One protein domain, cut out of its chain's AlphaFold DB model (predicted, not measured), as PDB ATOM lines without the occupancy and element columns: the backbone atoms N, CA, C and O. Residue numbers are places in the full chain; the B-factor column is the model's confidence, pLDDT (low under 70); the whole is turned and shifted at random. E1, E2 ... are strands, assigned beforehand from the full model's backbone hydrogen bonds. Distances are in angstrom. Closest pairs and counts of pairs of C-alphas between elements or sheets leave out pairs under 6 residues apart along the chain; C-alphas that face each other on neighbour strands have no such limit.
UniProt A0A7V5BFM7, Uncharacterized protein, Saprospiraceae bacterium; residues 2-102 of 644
ATOM      1  N   GLU A   2     316.140  -0.659 484.583       92.69
ATOM      2  CA  GLU A   2     315.481  -0.616 485.897       92.69
ATOM      3  C   GLU A   2     314.368   0.441 485.904       92.69
ATOM      4  O   GLU A   2     314.569   1.569 485.459       92.69
ATOM      5  N   PHE A   3     313.196   0.051 486.397       92.25
ATOM      6  CA  PHE A   3     312.007   0.870 486.581       92.25
ATOM      7  C   PHE A   3     311.693   0.884 488.075       92.25
ATOM      8  O   PHE A   3     311.208  -0.110 488.616       92.25
ATOM      9  N   VAL A   4     312.006   1.986 488.750       92.56
ATOM     10  CA  VAL A   4     311.915   2.083 490.212       92.56
ATOM     11  C   VAL A   4     310.863   3.117 490.583       92.56
ATOM     12  O   VAL A   4     310.942   4.262 490.148       92.56
ATOM     13  N   ASN A   5     309.886   2.712 491.395       89.19
ATOM     14  CA  ASN A   5     308.836   3.574 491.942       89.19
ATOM     15  C   ASN A   5     308.043   4.359 490.888       89.19
ATOM     16  O   ASN A   5     307.586   5.479 491.128       89.19
ATOM     17  N   ASN A   6     307.840   3.759 489.715       84.75
ATOM     18  CA  ASN A   6     307.053   4.370 488.654       84.75
ATOM     19  C   ASN A   6     305.593   4.546 489.091       84.75
ATOM     20  O   ASN A   6     304.899   3.580 489.408       84.75
ATOM     21  N   ALA A   7     305.103   5.788 489.059       80.25
ATOM     22  CA  ALA A   7     303.702   6.100 489.345       80.25
ATOM     23  C   ALA A   7     302.740   5.547 488.278       80.25
ATOM     24  O   ALA A   7     301.561   5.338 488.551       80.25
ATOM     25  N   THR A   8     303.245   5.312 487.066       82.94
ATOM     26  CA  THR A   8     302.488   4.790 485.928       82.94
ATOM     27  C   THR A   8     303.091   3.486 485.434       82.94
ATOM     28  O   THR A   8     304.313   3.378 485.299       82.94
ATOM     29  N   SER A   9     302.230   2.531 485.094       86.62
ATOM     30  CA  SER A   9     302.624   1.282 484.451       86.62
ATOM     31  C   SER A   9     303.265   1.513 483.081       86.62
ATOM     32  O   SER A   9     302.986   2.499 482.393       86.62
ATOM     33  N   VAL A  10     304.115   0.576 482.658       90.56
ATOM     34  CA  VAL A  10     304.488   0.437 481.250       90.56
ATOM     35  C   VAL A  10     303.256  -0.084 480.519       90.56
ATOM     36  O   VAL A  10     302.871  -1.243 480.674       90.56
ATOM     37  N   LYS A  11     302.601   0.805 479.770       88.69
ATOM     38  CA  LYS A  11     301.373   0.495 479.035       88.69
ATOM     39  C   LYS A  11     301.697   0.129 477.598       88.69
ATOM     40  O   LYS A  11     302.277   0.934 476.873       88.69
ATOM     41  N   ILE A  12     301.270  -1.057 477.190       86.06
ATOM     42  CA  ILE A  12     301.369  -1.528 475.814       86.06
ATOM     43  C   ILE A  12     299.951  -1.775 475.321       86.06
ATOM     44  O   ILE A  12     299.235  -2.644 475.820       86.06
ATOM     45  N   LEU A  13     299.534  -0.947 474.369       79.00
ATOM     46  CA  LEU A  13     298.185  -0.929 473.822       79.00
ATOM     47  C   LEU A  13     298.238  -1.290 472.339       79.00
ATOM     48  O   LEU A  13     299.181  -0.931 471.634       79.00
ATOM     49  N   SER A  14     297.191  -1.950 471.851       69.56
ATOM     50  CA  SER A  14     296.992  -2.158 470.417       69.56
ATOM     51  C   SER A  14     296.721  -0.825 469.713       69.56
ATOM     52  O   SER A  14     295.612  -0.294 469.769       69.56
ATOM     53  N   TYR A  15     297.728  -0.261 469.046       54.19
ATOM     54  CA  TYR A  15     297.553   0.911 468.186       54.19
ATOM     55  C   TYR A  15     297.354   0.453 466.738       54.19
ATOM     56  O   TYR A  15     298.312   0.065 466.075       54.19
ATOM     57  N   ARG A  16     296.115   0.504 466.227       47.41
ATOM     58  CA  ARG A  16     295.826   0.252 464.796       47.41
ATOM     59  C   ARG A  16     295.859   1.504 463.922       47.41
ATOM     60  O   ARG A  16     295.982   1.392 462.709       47.41
ATOM     61  N   VAL A  17     295.772   2.692 464.517       42.16
ATOM     62  CA  VAL A  17     295.766   3.962 463.780       42.16
ATOM     63  C   VAL A  17     296.971   4.779 464.221       42.16
ATOM     64  O   VAL A  17     296.928   5.472 465.235       42.16
ATOM     65  N   TRP A  18     298.072   4.671 463.478       39.53
ATOM     66  CA  TRP A  18     299.202   5.579 463.640       39.53
ATOM     67  C   TRP A  18     298.909   6.857 462.833       39.53
ATOM     68  O   TRP A  18     298.788   6.778 461.611       39.53
ATOM     69  N   PRO A  19     298.763   8.037 463.466       41.16
ATOM     70  CA  PRO A  19     298.328   9.257 462.776       41.16
ATOM     71  C   PRO A  19     299.399   9.876 461.861       41.16
ATOM     72  O   PRO A  19     299.132  10.875 461.194       41.16
ATOM     73  N   LEU A  20     300.611   9.316 461.807       42.59
ATOM     74  CA  LEU A  20     301.662   9.798 460.915       42.59
ATOM     75  C   LEU A  20     301.592   9.048 459.583       42.59
ATOM     76  O   LEU A  20     302.061   7.917 459.468       42.59
ATOM     77  N   GLN A  21     301.051   9.717 458.562       42.22
ATOM     78  CA  GLN A  21     301.259   9.352 457.161       42.22
ATOM     79  C   GLN A  21     302.737   9.570 456.797       42.22
ATOM     80  O   GLN A  21     303.114  10.579 456.207       42.22
ATOM     81  N   LEU A  22     303.600   8.639 457.199       48.78
ATOM     82  CA  LEU A  22     304.942   8.534 456.633       48.78
ATOM     83  C   LEU A  22     304.822   7.905 455.242       48.78
ATOM     84  O   LEU A  22     303.927   7.099 455.001       48.78
ATOM     85  N   ASN A  23     305.687   8.304 454.310       44.88
ATOM     86  CA  ASN A  23     305.708   7.758 452.957       44.88
ATOM     87  C   ASN A  23     307.100   7.158 452.680       44.88
ATOM     88  O   ASN A  23     308.059   7.926 452.567       44.88
ATOM     89  N   PRO A  24     307.242   5.819 452.604       51.53
ATOM     90  CA  PRO A  24     306.183   4.810 452.700       51.53
ATOM     91  C   PRO A  24     305.591   4.700 454.120       51.53
ATOM     92  O   PRO A  24     306.274   5.051 455.087       51.53
ATOM     93  N   PRO A  25     304.338   4.226 454.262       47.62
ATOM     94  CA  PRO A  25     303.700   4.031 455.559       47.62
ATOM     95  C   PRO A  25     304.440   2.947 456.336       47.62
ATOM     96  O   PRO A  25     304.200   1.755 456.173       47.62
ATOM     97  N   ILE A  26     305.367   3.372 457.188       45.88
ATOM     98  CA  ILE A  26     305.917   2.526 458.237       45.88
ATOM     99  C   ILE A  26     304.889   2.583 459.361       45.88
ATOM    100  O   ILE A  26     304.903   3.513 460.162       45.88
ATOM    101  N   VAL A  27     303.956   1.630 459.380       47.50
ATOM    102  CA  VAL A  27     303.171   1.341 460.583       47.50
ATOM    103  C   VAL A  27     304.130   0.606 461.515       47.50
ATOM    104  O   VAL A  27     304.535  -0.508 461.183       47.50
ATOM    105  N   PRO A  28     304.589   1.209 462.624       49.44
ATOM    106  CA  PRO A  28     305.443   0.490 463.550       49.44
ATOM    107  C   PRO A  28     304.614  -0.640 464.162       49.44
ATOM    108  O   PRO A  28     303.485  -0.424 464.605       49.44
ATOM    109  N   ASP A  29     305.157  -1.852 464.153       51.94
ATOM    110  CA  ASP A  29     304.497  -3.022 464.718       51.94
ATOM    111  C   ASP A  29     304.603  -2.980 466.251       51.94
ATOM    112  O   ASP A  29     305.471  -3.596 466.865       51.94
ATOM    113  N   PHE A  30     303.750  -2.166 466.883       53.81
ATOM    114  CA  PHE A  30     303.694  -1.997 468.343       53.81
ATOM    115  C   PHE A  30     303.143  -3.227 469.079       53.81
ATOM    116  O   PHE A  30     302.927  -3.171 470.289       53.81
ATOM    117  N   GLN A  31     302.879  -4.327 468.370       63.88
ATOM    118  CA  GLN A  31     302.325  -5.550 468.946       63.88
ATOM    119  C   GLN A  31     303.411  -6.544 469.375       63.88
ATOM    120  O   GLN A  31     303.099  -7.604 469.912       63.88
ATOM    121  N   ILE A  32     304.680  -6.174 469.196       70.50
ATOM    122  CA  ILE A  32     305.853  -6.951 469.580       70.50
ATOM    123  C   ILE A  32     306.736  -6.104 470.482       70.50
ATOM    124  O   ILE A  32     307.037  -4.950 470.182       70.50
ATOM    125  N   GLY A  33     307.246  -6.712 471.541       76.44
ATOM    126  CA  GLY A  33     308.249  -6.091 472.390       76.44
ATOM    127  C   GLY A  33     309.049  -7.148 473.122       76.44
ATOM    128  O   GLY A  33     308.583  -8.270 473.298       76.44
ATOM    129  N   ASP A  34     310.255  -6.787 473.539       85.94
ATOM    130  CA  ASP A  34     311.107  -7.668 474.326       85.94
ATOM    131  C   ASP A  34     311.719  -6.888 475.490       85.94
ATOM    132  O   ASP A  34     312.379  -5.860 475.305       85.94
ATOM    133  N   PHE A  35     311.458  -7.371 476.698       90.62
ATOM    134  CA  PHE A  35     312.033  -6.906 477.943       90.62
ATOM    135  C   PHE A  35     312.961  -7.998 478.454       90.62
ATOM    136  O   PHE A  35     312.506  -9.013 478.972       90.62
ATOM    137  N   GLN A  36     314.265  -7.764 478.354       93.69
ATOM    138  CA  GLN A  36     315.271  -8.705 478.836       93.69
ATOM    139  C   GLN A  36     316.027  -8.133 480.027       93.69
ATOM    140  O   GLN A  36     316.452  -6.970 479.999       93.69
ATOM    141  N   LYS A  37     316.255  -8.962 481.054       95.25
ATOM    142  CA  LYS A  37     317.111  -8.630 482.211       95.25
ATOM    143  C   LYS A  37     316.726  -7.281 482.823       95.25
ATOM    144  O   LYS A  37     317.560  -6.397 483.068       95.25
ATOM    145  N   CYS A  38     315.422  -7.085 482.957       95.81
ATOM    146  CA  CYS A  38     314.832  -5.858 483.447       95.81
ATOM    147  C   CYS A  38     314.453  -5.985 484.921       95.81
ATOM    148  O   CYS A  38     314.266  -7.087 485.422       95.81
ATOM    149  N   LYS A  39     314.353  -4.860 485.625       97.19
ATOM    150  CA  LYS A  39     313.859  -4.829 486.999       97.19
ATOM    151  C   LYS A  39     312.746  -3.818 487.128       97.19
ATOM    152  O   LYS A  39     312.901  -2.676 486.704       97.19
ATOM    153  N   PHE A  40     311.661  -4.238 487.739       96.81
ATOM    154  CA  PHE A  40     310.518  -3.432 488.104       96.81
ATOM    155  C   PHE A  40     310.395  -3.494 489.620       96.81
ATOM    156  O   PHE A  40     310.149  -4.561 490.176       96.81
ATOM    157  N   ILE A  41     310.634  -2.370 490.292       95.62
ATOM    158  CA  ILE A  41     310.728  -2.321 491.752       95.62
ATOM    159  C   ILE A  41     309.828  -1.210 492.271       95.62
ATOM    160  O   ILE A  41     309.897  -0.076 491.799       95.62
ATOM    161  N   VAL A  42     308.994  -1.531 493.254       91.75
ATOM    162  CA  VAL A  42     308.292  -0.545 494.080       91.75
ATOM    163  C   VAL A  42     308.658  -0.803 495.537       91.75
ATOM    164  O   VAL A  42     308.452  -1.905 496.039       91.75
ATOM    165  N   ASP A  43     309.206   0.197 496.217       92.19
ATOM    166  CA  ASP A  43     309.682   0.098 497.600       92.19
ATOM    167  C   ASP A  43     308.996   1.116 498.529       92.19
ATOM    168  O   ASP A  43     308.065   1.829 498.143       92.19
ATOM    169  N   ASP A  44     309.443   1.170 499.787       88.19
ATOM    170  CA  ASP A  44     308.910   2.072 500.817       88.19
ATOM    171  C   ASP A  44     309.062   3.572 500.477       88.19
ATOM    172  O   ASP A  44     308.449   4.407 501.141       88.19
ATOM    173  N   SER A  45     309.863   3.945 499.469       89.19
ATOM    174  CA  SER A  45     309.995   5.337 499.017       89.19
ATOM    175  C   SER A  45     308.961   5.744 497.960       89.19
ATOM    176  O   SER A  45     308.874   6.923 497.606       89.19
ATOM    177  N   TYR A  46     308.131   4.809 497.486       86.38
ATOM    178  CA  TYR A  46     306.982   5.126 496.643       86.38
ATOM    179  C   TYR A  46     305.958   5.986 497.397       86.38
ATOM    180  O   TYR A  46     305.629   5.726 498.554       86.38
ATOM    181  N   SER A  47     305.440   7.022 496.732       77.00
ATOM    182  CA  SER A  47     304.582   8.042 497.348       77.00
ATOM    183  C   SER A  47     303.355   7.443 498.044       77.00
ATOM    184  O   SER A  47     302.474   6.880 497.395       77.00
ATOM    185  N   ALA A  48     303.259   7.646 499.362       62.34
ATOM    186  CA  ALA A  48     302.222   7.083 500.230       62.34
ATOM    187  C   ALA A  48     300.772   7.500 499.885       62.34
ATOM    188  O   ALA A  48     299.832   6.967 500.467       62.34
ATOM    189  N   GLY A  49     300.574   8.451 498.964       71.50
ATOM    190  CA  GLY A  49     299.251   8.955 498.579       71.50
ATOM    191  C   GLY A  49     298.646   8.335 497.316       71.50
ATOM    192  O   GLY A  49     297.472   8.569 497.046       71.50
ATOM    193  N   ILE A  50     299.416   7.579 496.525       79.00
ATOM    194  CA  ILE A  50     298.928   6.979 495.275       79.00
ATOM    195  C   ILE A  50     298.994   5.460 495.419       79.00
ATOM    196  O   ILE A  50     300.057   4.932 495.726       79.00
ATOM    197  N   PRO A  51     297.895   4.718 495.211       83.12
ATOM    198  CA  PRO A  51     297.962   3.268 495.210       83.12
ATOM    199  C   PRO A  51     298.683   2.780 493.947       83.12
ATOM    200  O   PRO A  51     298.220   3.013 492.830       83.12
ATOM    201  N   PHE A  52     299.800   2.073 494.123       88.38
ATOM    202  CA  PHE A  52     300.456   1.334 493.045       88.38
ATOM    203  C   PHE A  52     299.540   0.221 492.511       88.38
ATOM    204  O   PHE A  52     299.037  -0.577 493.297       88.38
ATOM    205  N   ARG A  53     299.318   0.147 491.196       89.56
ATOM    206  CA  ARG A  53     298.361  -0.805 490.603       89.56
ATOM    207  C   ARG A  53     299.027  -1.923 489.809       89.56
ATOM    208  O   ARG A  53     298.740  -3.088 490.048       89.56
ATOM    209  N   GLU A  54     299.932  -1.600 488.897       93.81
ATOM    210  CA  GLU A  54     300.664  -2.611 488.142       93.81
ATOM    211  C   GLU A  54     301.989  -2.071 487.603       93.81
ATOM    212  O   GLU A  54     302.123  -0.866 487.378       93.81
ATOM    213  N   HIS A  55     302.976  -2.943 487.373       95.44
ATOM    214  CA  HIS A  55     304.194  -2.532 486.668       95.44
ATOM    215  C   HIS A  55     303.969  -2.473 485.164       95.44
ATOM    216  O   HIS A  55     304.437  -1.544 484.504       95.44
ATOM    217  N   VAL A  56     303.243  -3.453 484.630       95.69
ATOM    218  CA  VAL A  56     302.980  -3.601 483.203       95.69
ATOM    219  C   VAL A  56     301.488  -3.789 482.983       95.69
ATOM    220  O   VAL A  56     300.861  -4.630 483.627       95.69
ATOM    221  N   PHE A  57     300.947  -3.036 482.029       94.19
ATOM    222  CA  PHE A  57     299.584  -3.194 481.543       94.19
ATOM    223  C   PHE A  57     299.599  -3.489 480.043       94.19
ATOM    224  O   PHE A  57     300.049  -2.660 479.248       94.19
ATOM    225  N   LEU A  58     299.098  -4.662 479.663       91.81
ATOM    226  CA  LEU A  58     298.935  -5.090 478.278       91.81
ATOM    227  C   LEU A  58     297.448  -5.067 477.930       91.81
ATOM    228  O   LEU A  58     296.637  -5.628 478.666       91.81
ATOM    229  N   SER A  59     297.078  -4.450 476.811       88.06
ATOM    230  CA  SER A  59     295.692  -4.467 476.338       88.06
ATOM    231  C   SER A  59     295.623  -4.704 474.836       88.06
ATOM    232  O   SER A  59     296.166  -3.926 474.044       88.06
ATOM    233  N   LYS A  60     294.909  -5.770 474.455       80.00
ATOM    234  CA  LYS A  60     294.625  -6.165 473.069       80.00
ATOM    235  C   LYS A  60     295.884  -6.407 472.218       80.00
ATOM    236  O   LYS A  60     295.871  -6.167 471.009       80.00
ATOM    237  N   VAL A  61     296.988  -6.850 472.826       80.38
ATOM    238  CA  VAL A  61     298.212  -7.198 472.085       80.38
ATOM    239  C   VAL A  61     298.009  -8.545 471.397       80.38
ATOM    240  O   VAL A  61     297.877  -9.555 472.072       80.38
ATOM    241  N   ILE A  62     297.983  -8.583 470.067       72.94
ATOM    242  CA  ILE A  62     297.758  -9.834 469.318       72.94
ATOM    243  C   ILE A  62     299.099 -10.485 468.934       72.94
ATOM    244  O   ILE A  62     299.194 -11.710 468.876       72.94
ATOM    245  N   GLY A  63     300.153  -9.677 468.770       67.88
ATOM    246  CA  GLY A  63     301.482 -10.111 468.337       67.88
ATOM    247  C   GLY A  63     301.723  -9.883 466.842       67.88
ATOM    248  O   GLY A  63     300.861  -9.350 466.144       67.88
ATOM    249  N   ASN A  64     302.895 -10.285 466.342       57.28
ATOM    250  CA  ASN A  64     303.160 -10.276 464.899       57.28
ATOM    251  C   ASN A  64     302.424 -11.411 464.183       57.28
ATOM    252  O   ASN A  64     302.510 -12.566 464.592       57.28
ATOM    253  N   VAL A  65     301.826 -11.075 463.044       50.91
ATOM    254  CA  VAL A  65     301.223 -11.983 462.053       50.91
ATOM    255  C   VAL A  65     302.277 -12.532 461.064       50.91
ATOM    256  O   VAL A  65     301.993 -13.348 460.196       50.91
ATOM    257  N   SER A  66     303.526 -12.065 461.145       42.41
ATOM    258  CA  SER A  66     304.584 -12.382 460.183       42.41
ATOM    259  C   SER A  66     305.143 -13.799 460.339       42.41
ATOM    260  O   SER A  66     305.520 -14.250 461.421       42.41
ATOM    261  N   THR A  67     305.308 -14.443 459.185       42.09
ATOM    262  CA  THR A  67     305.631 -15.851 458.924       42.09
ATOM    263  C   THR A  67     306.931 -16.408 459.515       42.09
ATOM    264  O   THR A  67     307.217 -17.578 459.276       42.09
ATOM    265  N   TYR A  68     307.732 -15.620 460.241       39.72
ATOM    266  CA  TYR A  68     309.091 -16.011 460.641       39.72
ATOM    267  C   TYR A  68     309.374 -16.003 462.150       39.72
ATOM    268  O   TYR A  68     310.405 -16.543 462.539       39.72
ATOM    269  N   LEU A  69     308.527 -15.408 463.006       45.97
ATOM    270  CA  LEU A  69     308.803 -15.292 464.454       45.97
ATOM    271  C   LEU A  69     307.512 -15.394 465.296       45.97
ATOM    272  O   LEU A  69     306.994 -14.372 465.744       45.97
ATOM    273  N   PRO A  70     306.984 -16.606 465.519       45.03
ATOM    274  CA  PRO A  70     305.613 -16.800 466.007       45.03
ATOM    275  C   PRO A  70     305.452 -16.641 467.533       45.03
ATOM    276  O   PRO A  70     304.332 -16.563 468.031       45.03
ATOM    277  N   ASP A  71     306.565 -16.462 468.255       51.50
ATOM    278  CA  ASP A  71     306.626 -16.156 469.697       51.50
ATOM    279  C   ASP A  71     306.466 -14.661 470.034       51.50
ATOM    280  O   ASP A  71     306.738 -14.229 471.154       51.50
ATOM    281  N   LYS A  72     306.113 -13.811 469.068       58.50
ATOM    282  CA  LYS A  72     306.248 -12.358 469.232       58.50
ATOM    283  C   LYS A  72     304.935 -11.673 469.596       58.50
ATOM    284  O   LYS A  72     304.382 -10.921 468.803       58.50
ATOM    285  N   GLY A  73     304.469 -11.942 470.817       74.62
ATOM    286  CA  GLY A  73     303.729 -10.962 471.618       74.62
ATOM    287  C   GLY A  73     304.707 -10.043 472.362       74.62
ATOM    288  O   GLY A  73     305.793  -9.743 471.859       74.62
ATOM    289  N   ILE A  74     304.359  -9.623 473.582       86.44
ATOM    290  CA  ILE A  74     305.344  -8.999 474.482       86.44
ATOM    291  C   ILE A  74     306.087 -10.078 475.260       86.44
ATOM    292  O   ILE A  74     305.467 -10.889 475.945       86.44
ATOM    293  N   ASN A  75     307.413 -10.062 475.179       89.50
ATOM    294  CA  ASN A  75     308.277 -11.025 475.844       89.50
ATOM    295  C   ASN A  75     308.934 -10.394 477.073       89.50
ATOM    296  O   ASN A  75     309.444  -9.277 477.009       89.50
ATOM    297  N   PHE A  76     308.914 -11.120 478.188       93.88
ATOM    298  CA  PHE A  76     309.610 -10.785 479.426       93.88
ATOM    299  C   PHE A  76     310.568 -11.921 479.759       93.88
ATOM    300  O   PHE A  76     310.145 -12.984 480.212       93.88
ATOM    301  N   GLU A  77     311.859 -11.706 479.528       94.31
ATOM    302  CA  GLU A  77     312.899 -12.699 479.764       94.31
ATOM    303  C   GLU A  77     313.827 -12.259 480.899       94.31
ATOM    304  O   GLU A  77     314.446 -11.192 480.851       94.31
ATOM    305  N   GLN A  78     313.971 -13.107 481.920       96.19
ATOM    306  CA  GLN A  78     314.869 -12.860 483.057       96.19
ATOM    307  C   GLN A  78     314.606 -11.511 483.744       96.19
ATOM    308  O   GLN A  78     315.536 -10.836 484.189       96.19
ATOM    309  N   CYS A  79     313.342 -11.091 483.792       97.69
ATOM    310  CA  CYS A  79     312.944  -9.864 484.460       97.69
ATOM    311  C   CYS A  79     312.580 -10.119 485.924       97.69
ATOM    312  O   CYS A  79     312.058 -11.170 486.282       97.69
ATOM    313  N   GLU A  80     312.834  -9.128 486.768       98.12
ATOM    314  CA  GLU A  80     312.501  -9.141 488.188       98.12
ATOM    315  C   GLU A  80     311.371  -8.145 488.446       98.12
ATOM    316  O   GLU A  80     311.527  -6.951 488.197       98.12
ATOM    317  N   PHE A  81     310.241  -8.623 488.956       98.00
ATOM    318  CA  PHE A  81     309.130  -7.805 489.428       98.00
ATOM    319  C   PHE A  81     309.080  -7.911 490.950       98.00
ATOM    320  O   PHE A  81     308.916  -9.003 491.498       98.00
ATOM    321  N   SER A  82     309.225  -6.787 491.648       96.06
ATOM    322  CA  SER A  82     309.361  -6.771 493.103       96.06
ATOM    323  C   SER A  82     308.559  -5.639 493.735       96.06
ATOM    324  O   SER A  82     308.806  -4.459 493.480       96.06
ATOM    325  N   LEU A  83     307.637  -6.009 494.622       91.88
ATOM    326  CA  LEU A  83     306.943  -5.091 495.510       91.88
ATOM    327  C   LEU A  83     307.458  -5.269 496.940       91.88
ATOM    328  O   LEU A  83     307.146  -6.234 497.636       91.88
ATOM    329  N   GLN A  84     308.273  -4.315 497.374       90.31
ATOM    330  CA  GLN A  84     308.997  -4.333 498.646       90.31
ATOM    331  C   GLN A  84     308.371  -3.425 499.707       90.31
ATOM    332  O   GLN A  84     308.916  -3.303 500.803       90.31
ATOM    333  N   GLN A  85     307.234  -2.797 499.400       81.00
ATOM    334  CA  GLN A  85     306.492  -1.987 500.361       81.00
ATOM    335  C   GLN A  85     306.134  -2.798 501.609       81.00
ATOM    336  O   GLN A  85     305.723  -3.957 501.523       81.00
ATOM    337  N   LYS A  86     306.225  -2.171 502.782       74.81
ATOM    338  CA  LYS A  86     305.766  -2.766 504.050       74.81
ATOM    339  C   LYS A  86     304.251  -2.923 504.129       74.81
ATOM    340  O   LYS A  86     303.765  -3.854 504.766       74.81
ATOM    341  N   SER A  87     303.514  -2.012 503.501       70.25
ATOM    342  CA  SER A  87     302.048  -1.988 503.508       70.25
ATOM    343  C   SER A  87     301.520  -1.727 502.099       70.25
ATOM    344  O   SER A  87     300.993  -0.646 501.830       70.25
ATOM    345  N   PRO A  88     301.708  -2.678 501.169       75.25
ATOM    346  CA  PRO A  88     301.202  -2.520 499.820       75.25
ATOM    347  C   PRO A  88     299.670  -2.480 499.826       75.25
ATOM    348  O   PRO A  88     299.019  -3.078 500.680       75.25
ATOM    349  N   ASN A  89     299.068  -1.784 498.865       81.12
ATOM    350  CA  ASN A  89     297.616  -1.862 498.700       81.12
ATOM    351  C   ASN A  89     297.197  -3.257 498.200       81.12
ATOM    352  O   ASN A  89     298.020  -4.067 497.782       81.12
ATOM    353  N   LEU A  90     295.897  -3.520 498.192       81.38
ATOM    354  CA  LEU A  90     295.347  -4.812 497.788       81.38
ATOM    355  C   LEU A  90     295.209  -5.006 496.272       81.38
ATOM    356  O   LEU A  90     294.911  -6.108 495.821       81.38
ATOM    357  N   THR A  91     295.400  -3.947 495.485       83.62
ATOM    358  CA  THR A  91     295.062  -3.924 494.058       83.62
ATOM    359  C   THR A  91     296.256  -4.133 493.137       83.62
ATOM    360  O   THR A  91     296.107  -4.086 491.913       83.62
ATOM    361  N   ASN A  92     297.437  -4.353 493.715       90.69
ATOM    362  CA  ASN A  92     298.675  -4.351 492.963       90.69
ATOM    363  C   ASN A  92     298.976  -5.656 492.223       90.69
ATOM    364  O   ASN A  92     298.590  -6.757 492.632       90.69
ATOM    365  N   ARG A  93     299.703  -5.502 491.116       94.12
ATOM    366  CA  ARG A  93     300.018  -6.575 490.183       94.12
ATOM    367  C   ARG A  93     301.431  -6.437 489.636       94.12
ATOM    368  O   ARG A  93     301.922  -5.322 489.454       94.12
ATOM    369  N   GLY A  94     302.067  -7.553 489.295       96.62
ATOM    370  CA  GLY A  94     303.257  -7.511 488.446       96.62
ATOM    371  C   GLY A  94     302.859  -7.137 487.017       96.62
ATOM    372  O   GLY A  94     303.170  -6.047 486.534       96.62
ATOM    373  N   ILE A  95     302.096  -8.022 486.375       97.88
ATOM    374  CA  ILE A  95     301.564  -7.838 485.017       97.88
ATOM    375  C   ILE A  95     300.036  -7.934 485.051       97.88
ATOM    376  O   ILE A  95     299.493  -8.888 485.604       97.88
ATOM    377  N   LEU A  96     299.349  -6.973 484.428       96.50
ATOM    378  CA  LEU A  96     297.931  -7.063 484.075       96.50
ATOM    379  C   LEU A  96     297.797  -7.158 482.553       96.50
ATOM    380  O   LEU A  96     298.203  -6.236 481.845       96.50
ATOM    381  N   ALA A  97     297.214  -8.241 482.050       95.06
ATOM    382  CA  ALA A  97     296.999  -8.464 480.625       95.06
ATOM    383  C   ALA A  97     295.506  -8.617 480.304       95.06
ATOM    384  O   ALA A  97     294.851  -9.527 480.800       95.06
ATOM    385  N   MET A  98     294.981  -7.745 479.443       91.88
ATOM    386  CA  MET A  98     293.600  -7.770 478.954       91.88
ATOM    387  C   MET A  98     293.586  -8.238 477.491       91.88
ATOM    388  O   MET A  98     293.993  -7.483 476.602       91.88
ATOM    389  N   GLY A  99     293.168  -9.479 477.230       86.25
ATOM    390  CA  GLY A  99     293.061 -10.081 475.894       86.25
ATOM    391  C   GLY A  99     294.352  -9.943 475.090       86.25
ATOM    392  O   GLY A  99     294.339  -9.395 473.989       86.25
ATOM    393  N   SER A 100     295.487 -10.309 475.692       86.50
ATOM    394  CA  SER A 100     296.819 -10.026 475.150       86.50
ATOM    395  C   SER A 100     297.703 -11.267 475.104       86.50
ATOM    396  O   SER A 100     297.758 -12.024 476.070       86.50
ATOM    397  N   ARG A 101     298.438 -11.430 474.002       84.88
ATOM    398  CA  ARG A 101     299.483 -12.431 473.804       84.88
ATOM    399  C   ARG A 101     300.795 -11.930 474.396       84.88
ATOM    400  O   ARG A 101     301.285 -10.854 474.042       84.88
ATOM    401  N   PHE A 102     301.377 -12.720 475.287       89.44
ATOM    402  CA  PHE A 102     302.667 -12.425 475.901       89.44
ATOM    403  C   PHE A 102     303.367 -13.711 476.352       89.44
ATOM    404  O   PHE A 102     302.732 -14.756 476.526       89.44
TER     405      PHE A 102
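AT A GLANCE: This is residues 2 to 102 of the 644 residues of an uncharacterized protein of Saprospiraceae bacterium (UniProt A0A7V5BFM7). With little regular structure, the backbone winds in stacked turns, a short solenoid walled by three small parallel sheets, E1 E4 E7, E2 E5 E8 and E3 E6. Residues 20 to 25 stick out. The 101 printed residues hold eight named strands, E1 to E8 in order, and no named helix: all strand, with 35 residues in strands. The whole is loose, radius of gyration of the C-alphas 16.0 A, spanning 50 by 28 by 23 A.

HOW THE PARTS SIT: E1, residues 2 to 4, is the parallel neighbour of E4, residues 39 to 42; N 3 and O 39, 2.8 A apart, are within hydrogen-bond range. E7, residues 80 to 83, also neighbours E4, with N 40 and O 80 at 2.8 A. E2, residues 10 to 13, and E8, residues 93 to 98, are edge strands beside E5, residues 54 to 59; N 10 and O 55, and N 58 and O 96, are 2.8 A apart. E3, residues 33 to 36, neighbours E6, residues 74 to 77, with N 35 and O 75 at 2.8 A. E3 runs on into E4 at 84 degrees, E6 into E7 at 92 degrees.

IN THESE COORDINATES: E1 begins at C-alpha 2 (315.481, -0.616, 485.897). E8, 13.0 A long, ends at C-alpha 98 (293.600, -7.770, 478.954).

THE WHOLE: The printed part has no cut. Links E2 to E3, E4 to E5 and E5 to E6 are long. pLDDT is under 70 at residues 14 to 31, 48 and 63 to 72.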